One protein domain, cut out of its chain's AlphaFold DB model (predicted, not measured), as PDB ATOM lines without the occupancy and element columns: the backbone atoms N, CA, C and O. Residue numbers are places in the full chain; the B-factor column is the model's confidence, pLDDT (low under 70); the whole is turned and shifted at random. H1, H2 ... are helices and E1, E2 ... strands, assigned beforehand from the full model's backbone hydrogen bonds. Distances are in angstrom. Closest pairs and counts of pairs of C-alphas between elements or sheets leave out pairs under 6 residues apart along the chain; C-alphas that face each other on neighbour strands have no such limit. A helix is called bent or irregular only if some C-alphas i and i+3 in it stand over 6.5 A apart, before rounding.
ATOM      1  N   GLU A  30      10.421  51.100 -18.845       79.81
ATOM      2  CA  GLU A  30       9.424  51.475 -17.834       79.81
ATOM      3  C   GLU A  30       7.977  51.361 -18.350       79.81
ATOM      4  O   GLU A  30       7.142  50.756 -17.684       79.81
ATOM      5  N   GLU A  31       7.703  51.809 -19.578       83.38
ATOM      6  CA  GLU A  31       6.360  51.759 -20.177       83.38
ATOM      7  C   GLU A  31       5.847  50.315 -20.356       83.38
ATOM      8  O   GLU A  31       4.707  49.987 -20.022       83.38
ATOM      9  N   GLU A  32       6.688  49.417 -20.869       84.50
ATOM     10  CA  GLU A  32       6.354  47.998 -21.040       84.50
ATOM     11  C   GLU A  32       6.186  47.294 -19.687       84.50
ATOM     12  O   GLU A  32       5.323  46.426 -19.528       84.50
ATOM     13  N   CYS A  33       6.988  47.689 -18.696       83.81
ATOM     14  CA  CYS A  33       6.873  47.229 -17.318       83.81
ATOM     15  C   CYS A  33       5.504  47.594 -16.725       83.81
ATOM     16  O   CYS A  33       4.790  46.707 -16.252       83.81
ATOM     17  N   GLU A  34       5.099  48.862 -16.802       87.06
ATOM     18  CA  GLU A  34       3.806  49.332 -16.291       87.06
ATOM     19  C   GLU A  34       2.624  48.644 -16.980       87.06
ATOM     20  O   GLU A  34       1.703  48.178 -16.306       87.06
ATOM     21  N   LYS A  35       2.677  48.478 -18.309       90.50
ATOM     22  CA  LYS A  35       1.650  47.733 -19.056       90.50
ATOM     23  C   LYS A  35       1.511  46.298 -18.560       90.50
ATOM     24  O   LYS A  35       0.395  45.810 -18.397       90.50
ATOM     25  N   LYS A  36       2.628  45.609 -18.315       90.06
ATOM     26  CA  LYS A  36       2.624  44.201 -17.889       90.06
ATOM     27  C   LYS A  36       2.158  44.023 -16.450       90.06
ATOM     28  O   LYS A  36       1.474  43.048 -16.149       90.06
ATOM     29  N   VAL A  37       2.454  44.989 -15.586       91.69
ATOM     30  CA  VAL A  37       1.900  45.050 -14.230       91.69
ATOM     31  C   VAL A  37       0.388  45.289 -14.275       91.69
ATOM     32  O   VAL A  37      -0.357  44.546 -13.642       91.69
ATOM     33  N   ALA A  38      -0.081  46.244 -15.082       93.31
ATOM     34  CA  ALA A  38      -1.510  46.523 -15.239       93.31
ATOM     35  C   ALA A  38      -2.286  45.334 -15.843       93.31
ATOM     36  O   ALA A  38      -3.412  45.045 -15.427       93.31
ATOM     37  N   GLU A  39      -1.680  44.616 -16.795       94.44
ATOM     38  CA  GLU A  39      -2.213  43.370 -17.360       94.44
ATOM     39  C   GLU A  39      -2.369  42.301 -16.268       94.44
ATOM     40  O   GLU A  39      -3.445  41.720 -16.128       94.44
ATOM     41  N   LEU A  40      -1.336  42.093 -15.442       94.38
ATOM     42  CA  LEU A  40      -1.387  41.156 -14.320       94.38
ATOM     43  C   LEU A  40      -2.503  41.513 -13.326       94.38
ATOM     44  O   LEU A  40      -3.286  40.643 -12.946       94.38
ATOM     45  N   GLU A  41      -2.599  42.777 -12.915       95.06
ATOM     46  CA  GLU A  41      -3.628  43.233 -11.973       95.06
ATOM     47  C   GLU A  41      -5.043  43.087 -12.539       95.06
ATOM     48  O   GLU A  41      -5.964  42.682 -11.822       95.06
ATOM     49  N   SER A  42      -5.217  43.355 -13.834       96.19
ATOM     50  CA  SER A  42      -6.493  43.149 -14.519       96.19
ATOM     51  C   SER A  42      -6.882  41.672 -14.543       96.19
ATOM     52  O   SER A  42      -8.032  41.343 -14.260       96.19
ATOM     53  N   LEU A  43      -5.931  40.772 -14.818       95.44
ATOM     54  CA  LEU A  43      -6.173  39.328 -14.791       95.44
ATOM     55  C   LEU A  43      -6.540  38.838 -13.382       95.44
ATOM     56  O   LEU A  43      -7.475  38.052 -13.240       95.44
ATOM     57  N   MET A  44      -5.848  39.321 -12.344       95.38
ATOM     58  CA  MET A  44      -6.176  39.010 -10.945       95.38
ATOM     59  C   MET A  44      -7.587  39.480 -10.582       95.38
ATOM     60  O   MET A  44      -8.380  38.700 -10.060       95.38
ATOM     61  N   THR A  45      -7.933  40.720 -10.932       95.19
ATOM     62  CA  THR A  45      -9.258  41.290 -10.648       95.19
ATOM     63  C   THR A  45     -10.358  40.518 -11.379       95.19
ATOM     64  O   THR A  45     -11.382  40.170 -10.793       95.19
ATOM     65  N   ALA A  46     -10.146  40.198 -12.660       95.06
ATOM     66  CA  ALA A  46     -11.090  39.407 -13.443       95.06
ATOM     67  C   ALA A  46     -11.297  38.009 -12.844       95.06
ATOM     68  O   ALA A  46     -12.424  37.504 -12.830       95.06
ATOM     69  N   PHE A  47     -10.234  37.400 -12.316       95.06
ATOM     70  CA  PHE A  47     -10.317  36.125 -11.619       95.06
ATOM     71  C   PHE A  47     -11.185  36.221 -10.367       95.06
ATOM     72  O   PHE A  47     -12.082  35.403 -10.211       95.06
ATOM     73  N   GLU A  48     -10.967  37.217  -9.509       92.69
ATOM     74  CA  GLU A  48     -11.737  37.394  -8.266       92.69
ATOM     75  C   GLU A  48     -13.230  37.641  -8.525       92.69
ATOM     76  O   GLU A  48     -14.077  37.174  -7.767       92.69
ATOM     77  N   VAL A  49     -13.562  38.337  -9.618       93.56
ATOM     78  CA  VAL A  49     -14.954  38.577 -10.032       93.56
ATOM     79  C   VAL A  49     -15.605  37.315 -10.603       93.56
ATOM     80  O   VAL A  49     -16.784  37.064 -10.361       93.56
ATOM     81  N   THR A  50     -14.858  36.527 -11.376       93.62
ATOM     82  CA  THR A  50     -15.394  35.360 -12.100       93.62
ATOM     83  C   THR A  50     -15.421  34.099 -11.234       93.62
ATOM     84  O   THR A  50     -16.288  33.242 -11.405       93.62
ATOM     85  N   HIS A  51     -14.465  33.965 -10.315       92.81
ATOM     86  CA  HIS A  51     -14.260  32.781  -9.496       92.81
ATOM     87  C   HIS A  51     -14.378  33.141  -8.011       92.81
ATOM     88  O   HIS A  51     -13.456  33.731  -7.444       92.81
ATOM     89  N   PRO A  52     -15.487  32.767  -7.350       92.06
ATOM     90  CA  PRO A  52     -15.688  33.077  -5.944       92.06
ATOM     91  C   PRO A  52     -14.658  32.348  -5.077       92.06
ATOM     92  O   PRO A  52     -14.682  31.126  -4.918       92.06
ATOM     93  N   ILE A  53     -13.757  33.127  -4.477       91.94
ATOM     94  CA  ILE A  53     -12.643  32.630  -3.661       91.94
ATOM     95  C   ILE A  53     -13.130  31.756  -2.497       91.94
ATOM     96  O   ILE A  53     -12.548  30.707  -2.228       91.94
ATOM     97  N   ALA A  54     -14.231  32.139  -1.846       91.69
ATOM     98  CA  ALA A  54     -14.809  31.370  -0.745       91.69
ATOM     99  C   ALA A  54     -15.268  29.966  -1.174       91.69
ATOM    100  O   ALA A  54     -15.058  29.008  -0.436       91.69
ATOM    101  N   GLU A  55     -15.849  29.825  -2.372       92.19
ATOM    102  CA  GLU A  55     -16.251  28.510  -2.883       92.19
ATOM    103  C   GLU A  55     -15.039  27.659  -3.249       92.19
ATOM    104  O   GLU A  55     -15.067  26.451  -3.045       92.19
ATOM    105  N   LEU A  56     -13.958  28.272  -3.740       92.56
ATOM    106  CA  LEU A  56     -12.712  27.559  -4.013       92.56
ATOM    107  C   LEU A  56     -12.076  27.005  -2.728       92.56
ATOM    108  O   LEU A  56     -11.703  25.836  -2.708       92.56
ATOM    109  N   TYR A  57     -12.031  27.796  -1.651       91.56
ATOM    110  CA  TYR A  57     -11.543  27.352  -0.336       91.56
ATOM    111  C   TYR A  57     -12.426  26.291   0.333       91.56
ATOM    112  O   TYR A  57     -11.957  25.562   1.204       91.56
ATOM    113  N   ALA A  58     -13.705  26.201  -0.040       92.25
ATOM    114  CA  ALA A  58     -14.610  25.187   0.495       92.25
ATOM    115  C   ALA A  58     -14.348  23.783  -0.086       92.25
ATOM    116  O   ALA A  58     -14.841  22.793   0.455       92.25
ATOM    117  N   ILE A  59     -13.585  23.674  -1.180       90.44
ATOM    118  CA  ILE A  59     -13.277  22.396  -1.831       90.44
ATOM    119  C   ILE A  59     -12.120  21.736  -1.083       90.44
ATOM    120  O   ILE A  59     -10.976  21.884  -1.480       90.44
ATOM    121  N   THR A  60     -12.403  20.981  -0.024       88.88
ATOM    122  CA  THR A  60     -11.366  20.312   0.789       88.88
ATOM    123  C   THR A  60     -11.052  18.889   0.338       88.88
ATOM    124  O   THR A  60      -9.925  18.417   0.500       88.88
ATOM    125  N   ASP A  61     -12.029  18.205  -0.256       87.88
ATOM    126  CA  ASP A  61     -11.945  16.798  -0.641       87.88
ATOM    127  C   ASP A  61     -12.291  16.655  -2.124       87.88
ATOM    128  O   ASP A  61     -13.407  16.932  -2.565       87.88
ATOM    129  N   LEU A  62     -11.309  16.233  -2.918       86.12
ATOM    130  CA  LEU A  62     -11.440  16.077  -4.359       86.12
ATOM    131  C   LEU A  62     -10.518  14.968  -4.858       86.12
ATOM    132  O   LEU A  62      -9.293  15.106  -4.902       86.12
ATOM    133  N   ALA A  63     -11.122  13.868  -5.301       84.19
ATOM    134  CA  ALA A  63     -10.380  12.784  -5.919       84.19
ATOM    135  C   ALA A  63      -9.693  13.253  -7.209       84.19
ATOM    136  O   ALA A  63     -10.265  13.971  -8.031       84.19
ATOM    137  N   VAL A  64      -8.462  12.783  -7.420       82.94
ATOM    138  CA  VAL A  64      -7.619  13.166  -8.569       82.94
ATOM    139  C   VAL A  64      -8.322  12.941  -9.909       82.94
ATOM    140  O   VAL A  64      -8.161  13.737 -10.830       82.94
ATOM    141  N   LYS A  65      -9.120  11.873 -10.016       86.25
ATOM    142  CA  LYS A  65      -9.864  11.513 -11.233       86.25
ATOM    143  C   LYS A  65     -11.003  12.488 -11.563       86.25
ATOM    144  O   LYS A  65     -11.317  12.671 -12.734       86.25
ATOM    145  N   ASP A  66     -11.584  13.121 -10.547       85.50
ATOM    146  CA  ASP A  66     -12.729  14.029 -10.675       85.50
ATOM    147  C   ASP A  66     -12.267  15.491 -10.793       85.50
ATOM    148  O   ASP A  66     -12.937  16.335 -11.387       85.50
ATOM    149  N   ALA A  67     -11.050  15.775 -10.324       82.38
ATOM    150  CA  ALA A  67     -10.378  17.061 -10.432       82.38
ATOM    151  C   ALA A  67     -10.390  17.746 -11.810       82.38
ATOM    152  O   ALA A  67     -10.621  18.959 -11.841       82.38
ATOM    153  N   PRO A  68     -10.110  17.057 -12.939       84.50
ATOM    154  CA  PRO A  68     -10.127  17.695 -14.252       84.50
ATOM    155  C   PRO A  68     -11.528  18.126 -14.696       84.50
ATOM    156  O   PRO A  68     -11.623  18.951 -15.590       84.50
ATOM    157  N   ASN A  69     -12.594  17.618 -14.074       88.38
ATOM    158  CA  ASN A  69     -13.975  17.927 -14.448       88.38
ATOM    159  C   ASN A  69     -14.733  18.681 -13.344       88.38
ATOM    160  O   ASN A  69     -15.946  18.856 -13.440       88.38
ATOM    161  N   HIS A  70     -14.048  19.122 -12.283       90.25
ATOM    162  CA  HIS A  70     -14.708  19.784 -11.163       90.25
ATOM    163  C   HIS A  70     -15.300  21.137 -11.605       90.25
ATOM    164  O   HIS A  70     -14.537  22.008 -12.036       90.25
ATOM    165  N   PRO A  71     -16.612  21.377 -11.426       90.00
ATOM    166  CA  PRO A  71     -17.326  22.493 -12.058       90.00
ATOM    167  C   PRO A  71     -16.818  23.879 -11.642       90.00
ATOM    168  O   PRO A  71     -16.881  24.811 -12.432       90.00
ATOM    169  N   ILE A  72     -16.285  24.009 -10.422       91.44
ATOM    170  CA  ILE A  72     -15.773  25.282  -9.880       91.44
ATOM    171  C   ILE A  72     -14.241  25.372  -9.994       91.44
ATOM    172  O   ILE A  72     -13.695  26.285 -10.609       91.44
ATOM    173  N   ARG A  73     -13.514  24.391  -9.443       91.75
ATOM    174  CA  ARG A  73     -12.045  24.377  -9.449       91.75
ATOM    175  C   ARG A  73     -11.406  24.291 -10.836       91.75
ATOM    176  O   ARG A  73     -10.372  24.921 -11.047       91.75
ATOM    177  N   HIS A  74     -11.941  23.488 -11.758       91.56
ATOM    178  CA  HIS A  74     -11.322  23.327 -13.077       91.56
ATOM    179  C   HIS A  74     -11.254  24.644 -13.870       91.56
ATOM    180  O   HIS A  74     -10.144  25.011 -14.266       91.56
ATOM    181  N   PRO A  75     -12.355  25.399 -14.057       93.19
ATOM    182  CA  PRO A  75     -12.283  26.672 -14.769       93.19
ATOM    183  C   PRO A  75     -11.392  27.691 -14.050       93.19
ATOM    184  O   PRO A  75     -10.604  28.361 -14.712       93.19
ATOM    185  N   ALA A  76     -11.406  27.732 -12.712       93.00
ATOM    186  CA  ALA A  76     -10.486  28.578 -11.950       93.00
ATOM    187  C   ALA A  76      -9.015  28.194 -12.201       93.00
ATOM    188  O   ALA A  76      -8.171  29.045 -12.457       93.00
ATOM    189  N   LYS A  77      -8.682  26.899 -12.231       91.38
ATOM    190  CA  LYS A  77      -7.323  26.447 -12.560       91.38
ATOM    191  C   LYS A  77      -6.890  26.866 -13.971       91.38
ATOM    192  O   LYS A  77      -5.720  27.193 -14.160       91.38
ATOM    193  N   LEU A  78      -7.800  26.860 -14.945       92.38
ATOM    194  CA  LEU A  78      -7.512  27.340 -16.300       92.38
ATOM    195  C   LEU A  78      -7.271  28.856 -16.322       92.38
ATOM    196  O   LEU A  78      -6.282  29.302 -16.903       92.38
ATOM    197  N   ALA A  79      -8.115  29.633 -15.638       92.81
ATOM    198  CA  ALA A  79      -7.976  31.087 -15.522       92.81
ATOM    199  C   ALA A  79      -6.705  31.518 -14.767       92.81
ATOM    200  O   ALA A  79      -6.165  32.595 -15.013       92.81
ATOM    201  N   LEU A  80      -6.178  30.658 -13.889       93.12
ATOM    202  CA  LEU A  80      -4.917  30.895 -13.189       93.12
ATOM    203  C   LEU A  80      -3.696  30.825 -14.126       93.12
ATOM    204  O   LEU A  80      -2.687  31.473 -13.861       93.12
ATOM    205  N   GLY A  81      -3.767  30.077 -15.232       91.44
ATOM    206  CA  GLY A  81      -2.647  29.896 -16.167       91.44
ATOM    207  C   GLY A  81      -2.065  31.214 -16.709       91.44
ATOM    208  O   GLY A  81      -0.867  31.453 -16.540       91.44
ATOM    209  N   PRO A  82      -2.888  32.100 -17.305       93.94
ATOM    210  CA  PRO A  82      -2.457  33.431 -17.735       93.94
ATOM    211  C   PRO A  82      -1.869  34.288 -16.605       93.94
ATOM    212  O   PRO A  82      -0.867  34.965 -16.816       93.94
ATOM    213  N   ILE A  83      -2.438  34.218 -15.394       93.31
ATOM    214  CA  ILE A  83      -1.947  34.961 -14.220       93.31
ATOM    215  C   ILE A  83      -0.539  34.500 -13.842       93.31
ATOM    216  O   ILE A  83       0.329  35.327 -13.580       93.31
ATOM    217  N   VAL A  84      -0.284  33.188 -13.843       92.19
ATOM    218  CA  VAL A  84       1.045  32.623 -13.556       92.19
ATOM    219  C   VAL A  84       2.066  33.085 -14.596       92.19
ATOM    220  O   VAL A  84       3.162  33.502 -14.227       92.19
ATOM    221  N   ALA A  85       1.715  33.054 -15.884       91.94
ATOM    222  CA  ALA A  85       2.606  33.504 -16.951       91.94
ATOM    223  C   ALA A  85       2.945  35.002 -16.827       91.94
ATOM    224  O   ALA A  85       4.117  35.378 -16.899       91.94
ATOM    225  N   ALA A  86       1.938  35.845 -16.576       91.88
ATOM    226  CA  ALA A  86       2.128  37.276 -16.358       91.88
ATOM    227  C   ALA A  86       2.941  37.559 -15.080       91.88
ATOM    228  O   ALA A  86       3.832  38.405 -15.092       91.88
ATOM    229  N   TRP A  87       2.711  36.806 -14.000       92.69
ATOM    230  CA  TRP A  87       3.482  36.911 -12.760       92.69
ATOM    231  C   TRP A  87       4.966  36.586 -12.964       92.69
ATOM    232  O   TRP A  87       5.821  37.339 -12.500       92.69
ATOM    233  N   ILE A  88       5.283  35.497 -13.674       90.75
ATOM    234  CA  ILE A  88       6.667  35.120 -14.001       90.75
ATOM    235  C   ILE A  88       7.340  36.242 -14.796       90.75
ATOM    236  O   ILE A  88       8.435  36.673 -14.438       90.75
ATOM    237  N   PHE A  89       6.654  36.779 -15.808       89.88
ATOM    238  CA  PHE A  89       7.172  37.896 -16.592       89.88
ATOM    239  C   PHE A  89       7.466  39.122 -15.719       89.88
ATOM    240  O   PHE A  89       8.567  39.668 -15.784       89.88
ATOM    241  N   VAL A  90       6.510  39.542 -14.883       90.00
ATOM    242  CA  VAL A  90       6.677  40.699 -13.992       90.00
ATOM    243  C   VAL A  90       7.842  40.472 -13.030       90.00
ATOM    244  O   VAL A  90       8.716  41.326 -12.910       90.00
ATOM    245  N   LYS A  91       7.914  39.298 -12.401       87.88
ATOM    246  CA  LYS A  91       8.965  38.952 -11.440       87.88
ATOM    247  C   LYS A  91      10.369  38.935 -12.061       87.88
ATOM    248  O   LYS A  91      11.313  39.344 -11.395       87.88
ATOM    249  N   GLU A  92      10.521  38.420 -13.280       86.62
ATOM    250  CA  GLU A  92      11.842  38.163 -13.876       86.62
ATOM    251  C   GLU A  92      12.326  39.271 -14.813       86.62
ATOM    252  O   GLU A  92      13.531  39.432 -14.990       86.62
ATOM    253  N   ARG A  93      11.414  40.024 -15.439       83.56
ATOM    254  CA  ARG A  93      11.759  40.916 -16.560       83.56
ATOM    255  C   ARG A  93      11.486  42.391 -16.318       83.56
ATOM    256  O   ARG A  93      11.870  43.201 -17.159       83.56
ATOM    257  N   THR A  94      10.834  42.762 -15.219       82.88
ATOM    258  CA  THR A  94      10.451  44.158 -14.962       82.88
ATOM    259  C   THR A  94      11.319  44.832 -13.900       82.88
ATOM    260  O   THR A  94      11.985  44.175 -13.102       82.88
ATOM    261  N   ASN A  95      11.328  46.168 -13.905       83.19
ATOM    262  CA  ASN A  95      12.086  47.011 -12.974       83.19
ATOM    263  C   ASN A  95      11.230  47.579 -11.830       83.19
ATOM    264  O   ASN A  95      11.581  48.610 -11.258       83.19
ATOM    265  N   ILE A  96      10.108  46.940 -11.489       86.25
ATOM    266  CA  ILE A  96       9.252  47.436 -10.407       86.25
ATOM    267  C   ILE A  96       9.957  47.431  -9.050       86.25
ATOM    268  O   ILE A  96      10.864  46.636  -8.788       86.25
ATOM    269  N   SER A  97       9.492  48.305  -8.159       87.69
ATOM    270  CA  SER A  97       9.984  48.358  -6.788       87.69
ATOM    271  C   SER A  97       9.713  47.037  -6.046       87.69
ATOM    272  O   SER A  97       8.704  46.363  -6.294       87.69
ATOM    273  N   PRO A  98      10.586  46.655  -5.098       87.56
ATOM    274  CA  PRO A  98      10.417  45.425  -4.327       87.56
ATOM    275  C   PRO A  98       9.128  45.423  -3.496       87.56
ATOM    276  O   PRO A  98       8.514  44.373  -3.325       87.56
ATOM    277  N   GLU A  99       8.693  46.592  -3.019       89.88
ATOM    278  CA  GLU A  99       7.432  46.764  -2.291       89.88
ATOM    279  C   GLU A  99       6.238  46.418  -3.183       89.88
ATOM    280  O   GLU A  99       5.412  45.582  -2.816       89.88
ATOM    281  N   ARG A 100       6.204  46.963  -4.407       87.00
ATOM    282  CA  ARG A 100       5.131  46.682  -5.364       87.00
ATOM    283  C   ARG A 100       5.117  45.215  -5.784       87.00
ATOM    284  O   ARG A 100       4.056  44.599  -5.873       87.00
ATOM    285  N   LEU A 101       6.295  44.627  -5.997       89.69
ATOM    286  CA  LEU A 101       6.421  43.200  -6.287       89.69
ATOM    287  C   LEU A 101       5.895  42.341  -5.125       89.69
ATOM    288  O   LEU A 101       5.247  41.324  -5.366       89.69
ATOM    289  N   ALA A 102       6.145  42.739  -3.873       90.56
ATOM    290  CA  ALA A 102       5.648  42.033  -2.695       90.56
ATOM    291  C   ALA A 102       4.115  42.093  -2.586       90.56
ATOM    292  O   ALA A 102       3.495  41.062  -2.325       90.56
ATOM    293  N   GLU A 103       3.492  43.246  -2.852       92.31
ATOM    294  CA  GLU A 103       2.027  43.376  -2.888       92.31
ATOM    295  C   GLU A 103       1.395  42.452  -3.939       92.31
ATOM    296  O   GLU A 103       0.481  41.676  -3.638       92.31
ATOM    297  N   LEU A 104       1.923  42.485  -5.169       92.38
ATOM    298  CA  LEU A 104       1.463  41.622  -6.260       92.38
ATOM    299  C   LEU A 104       1.669  40.143  -5.919       92.38
ATOM    300  O   LEU A 104       0.801  39.319  -6.208       92.38
ATOM    301  N   LYS A 105       2.775  39.803  -5.243       92.12
ATOM    302  CA  LYS A 105       3.041  38.442  -4.768       92.12
ATOM    303  C   LYS A 105       1.984  37.972  -3.778       92.12
ATOM    304  O   LYS A 105       1.537  36.836  -3.886       92.12
ATOM    305  N   VAL A 106       1.596  38.806  -2.811       93.31
ATOM    306  CA  VAL A 106       0.580  38.445  -1.809       93.31
ATOM    307  C   VAL A 106      -0.749  38.132  -2.491       93.31
ATOM    308  O   VAL A 106      -1.334  37.082  -2.226       93.31
ATOM    309  N   ARG A 107      -1.186  38.988  -3.423       93.12
ATOM    310  CA  ARG A 107      -2.406  38.754  -4.209       93.12
ATOM    311  C   ARG A 107      -2.310  37.492  -5.056       93.12
ATOM    312  O   ARG A 107      -3.177  36.630  -4.972       93.12
ATOM    313  N   TYR A 108      -1.225  37.340  -5.811       92.88
ATOM    314  CA  TYR A 108      -0.957  36.139  -6.598       92.88
ATOM    315  C   TYR A 108      -1.049  34.866  -5.746       92.88
ATOM    316  O   TYR A 108      -1.764  33.928  -6.099       92.88
ATOM    317  N   LEU A 109      -0.368  34.846  -4.596       91.62
ATOM    318  CA  LEU A 109      -0.375  33.701  -3.691       91.62
ATOM    319  C   LEU A 109      -1.782  33.406  -3.177       91.62
ATOM    320  O   LEU A 109      -2.178  32.243  -3.177       91.62
ATOM    321  N   HIS A 110      -2.556  34.431  -2.818       92.00
ATOM    322  CA  HIS A 110      -3.940  34.261  -2.389       92.00
ATOM    323  C   HIS A 110      -4.785  33.517  -3.437       92.00
ATOM    324  O   HIS A 110      -5.439  32.529  -3.105       92.00
ATOM    325  N   LEU A 111      -4.691  33.905  -4.715       92.31
ATOM    326  CA  LEU A 111      -5.426  33.245  -5.802       92.31
ATOM    327  C   LEU A 111      -4.949  31.807  -6.042       92.31
ATOM    328  O   LEU A 111      -5.758  30.895  -6.216       92.31
ATOM    329  N   THR A 112      -3.633  31.577  -6.024       91.00
ATOM    330  CA  THR A 112      -3.082  30.222  -6.215       91.00
ATOM    331  C   THR A 112      -3.483  29.270  -5.086       91.00
ATOM    332  O   THR A 112      -3.832  28.118  -5.350       91.00
ATOM    333  N   ARG A 113      -3.503  29.764  -3.842       90.81
ATOM    334  CA  ARG A 113      -3.946  29.029  -2.651       90.81
ATOM    335  C   ARG A 113      -5.429  28.718  -2.699       90.81
ATOM    336  O   ARG A 113      -5.804  27.592  -2.392       90.81
ATOM    337  N   ALA A 114      -6.256  29.662  -3.149       90.56
ATOM    338  CA  ALA A 114      -7.684  29.427  -3.328       90.56
ATOM    339  C   ALA A 114      -7.942  28.230  -4.258       90.56
ATOM    340  O   ALA A 114      -8.700  27.335  -3.910       90.56
ATOM    341  N   VAL A 115      -7.253  28.138  -5.404       89.88
ATOM    342  CA  VAL A 115      -7.397  26.989  -6.326       89.88
ATOM    343  C   VAL A 115      -6.904  25.673  -5.706       89.88
ATOM    344  O   VAL A 115      -7.442  24.601  -6.014       89.88
ATOM    345  N   GLY A 116      -5.880  25.758  -4.857       86.88
ATOM    346  CA  GLY A 116      -5.344  24.653  -4.073       86.88
ATOM    347  C   GLY A 116      -4.660  23.557  -4.897       86.88
ATOM    348  O   GLY A 116      -4.922  23.333  -6.091       86.88
ATOM    349  N   MET A 117      -3.753  22.824  -4.256       86.31
ATOM    350  CA  MET A 117      -3.084  21.671  -4.860       86.31
ATOM    351  C   MET A 117      -3.763  20.383  -4.411       86.31
ATOM    352  O   MET A 117      -4.011  20.190  -3.231       86.31
ATOM    353  N   ILE A 118      -4.049  19.481  -5.350       84.88
ATOM    354  CA  ILE A 118      -4.617  18.177  -4.993       84.88
ATOM    355  C   ILE A 118      -3.483  17.236  -4.632       84.88
ATOM    356  O   ILE A 118      -2.604  16.969  -5.458       84.88
ATOM    357  N   GLU A 119      -3.539  16.696  -3.425       85.19
ATOM    358  CA  GLU A 119      -2.631  15.655  -2.982       85.19
ATOM    359  C   GLU A 119      -3.125  14.290  -3.476       85.19
ATOM    360  O   GLU A 119      -4.179  13.787  -3.084       85.19
ATOM    361  N   ALA A 120      -2.330  13.649  -4.334       78.88
ATOM    362  CA  ALA A 120      -2.738  12.409  -4.990       78.88
ATOM    363  C   ALA A 120      -2.968  11.231  -4.028       78.88
ATOM    364  O   ALA A 120      -3.722  10.316  -4.350       78.88
ATOM    365  N   LYS A 121      -2.322  11.246  -2.856       81.44
ATOM    366  CA  LYS A 121      -2.405  10.169  -1.860       81.44
ATOM    367  C   LYS A 121      -3.642  10.276  -0.974       81.44
ATOM    368  O   LYS A 121      -4.207   9.256  -0.600       81.44
ATOM    369  N   THR A 122      -4.042  11.495  -0.631       83.19
ATOM    370  CA  THR A 122      -5.124  11.759   0.325       83.19
ATOM    371  C   THR A 122      -6.411  12.192  -0.366       83.19
ATOM    372  O   THR A 122      -7.459  12.169   0.269       83.19
ATOM    373  N   SER A 123      -6.355  12.546  -1.660       85.00
ATOM    374  CA  SER A 123      -7.472  13.157  -2.394       85.00
ATOM    375  C   SER A 123      -8.008  14.414  -1.705       85.00
ATOM    376  O   SER A 123      -9.189  14.734  -1.816       85.00
ATOM    377  N   LYS A 124      -7.128  15.122  -0.990       86.56
ATOM    378  CA  LYS A 124      -7.425  16.395  -0.344       86.56
ATOM    379  C   LYS A 124      -6.864  17.545  -1.155       86.56
ATOM    380  O   LYS A 124      -5.854  17.397  -1.850       86.56
ATOM    381  N   VAL A 125      -7.526  18.685  -1.055       85.44
ATOM    382  CA  VAL A 125      -7.030  19.946  -1.591       85.44
ATOM    383  C   VAL A 125      -6.305  20.682  -0.473       85.44
ATOM    384  O   VAL A 125      -6.870  20.951   0.585       85.44
ATOM    385  N   ASP A 126      -5.034  20.979  -0.710       85.56
ATOM    386  CA  ASP A 126      -4.205  21.779   0.180       85.56
ATOM    387  C   ASP A 126      -4.236  23.248  -0.252       85.56
ATOM    388  O   ASP A 126      -3.880  23.585  -1.390       85.56
ATOM    389  N   HIS A 127      -4.673  24.102   0.672       86.62
ATOM    390  CA  HIS A 127      -4.822  25.542   0.496       86.62
ATOM    391  C   HIS A 127      -3.789  26.364   1.292       86.62
ATOM    392  O   HIS A 127      -3.763  27.588   1.149       86.62
TER     393      HIS A 127
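This is residues 30 to 127 of the 129 residues of an uncharacterized protein of Candidatus Moranbacteria bacterium RIFCSPLOWO2_12_FULL_48_12 (UniProt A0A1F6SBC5). Three long helices, H1, H3 and H4, form an up-and-down bundle, each running against the one before it, their centres making a triangle. At one end gather short H2, the long loop of residues 58 to 72 and the small hairpin of E1 and E2. The 98 printed residues hold four named helices and then two named strands, an antiparallel sheet of order E1 - E2; the class is mostly helix. The whole is elongated, 45 by 24 by 19 A, and only just compact, close to loose, with a radius of gyration of the C-alphas of 14.8 A.

H1, residues 30 to 50, touches H3, residues 73 to 93, at a shallow tilt of 16 degrees, opposite ways; their closest C-alphas, Leu 40 and Ala 86, are 5.6 A apart. With residues 41 to 48 alone, H1 touches H4, residues 98 to 115, the same way at a shallow 28 degrees, closest at the C-alphas of Met 44 and Tyr 108, 7.4 A. H3 and H4 form a helical hairpin and touch at a shallow 19 degrees, closest at the C-alphas of Arg 73 and Val 115, 6.2 A. H4, the hub, also touches H2, residues 53 to 57, with residues 111 to 115 alone; the C-alphas of Tyr 57 and Ala 114 are closest, 5.3 A. E1, residues 117 to 119, and E2, residues 124 to 126, are an antiparallel hairpin, with N 126 and O 117 within hydrogen-bond range at 2.8 A. Every O i to N i+4 pair is within that range in H1, H2 and H4, and 14 of 17 in H3.

H1 spans 30.1 A from C-alpha 30 at (9.424, 51.475, -17.834). H2 spans 6.3 A. H3 spans 29.8 A with a kink of 30 degrees near residue 80; it is neither bent nor irregular, but only just: C-alphas 79 and 82 are 6.4 A apart. H4 spans 25.7 A. E1 and E2 each span 6.3 A, E2 ending at C-alpha 126 at (-4.205, 21.779, 0.180).

The two C-alphas farthest apart, Glu 31 and Thr 122, are 46.4 A apart. The printed part has no cut; the link from H2 to H3, 15 residues, is long, and the others are tight. Mean pLDDT of the printed part is 89.7, and no printed residue is under 70.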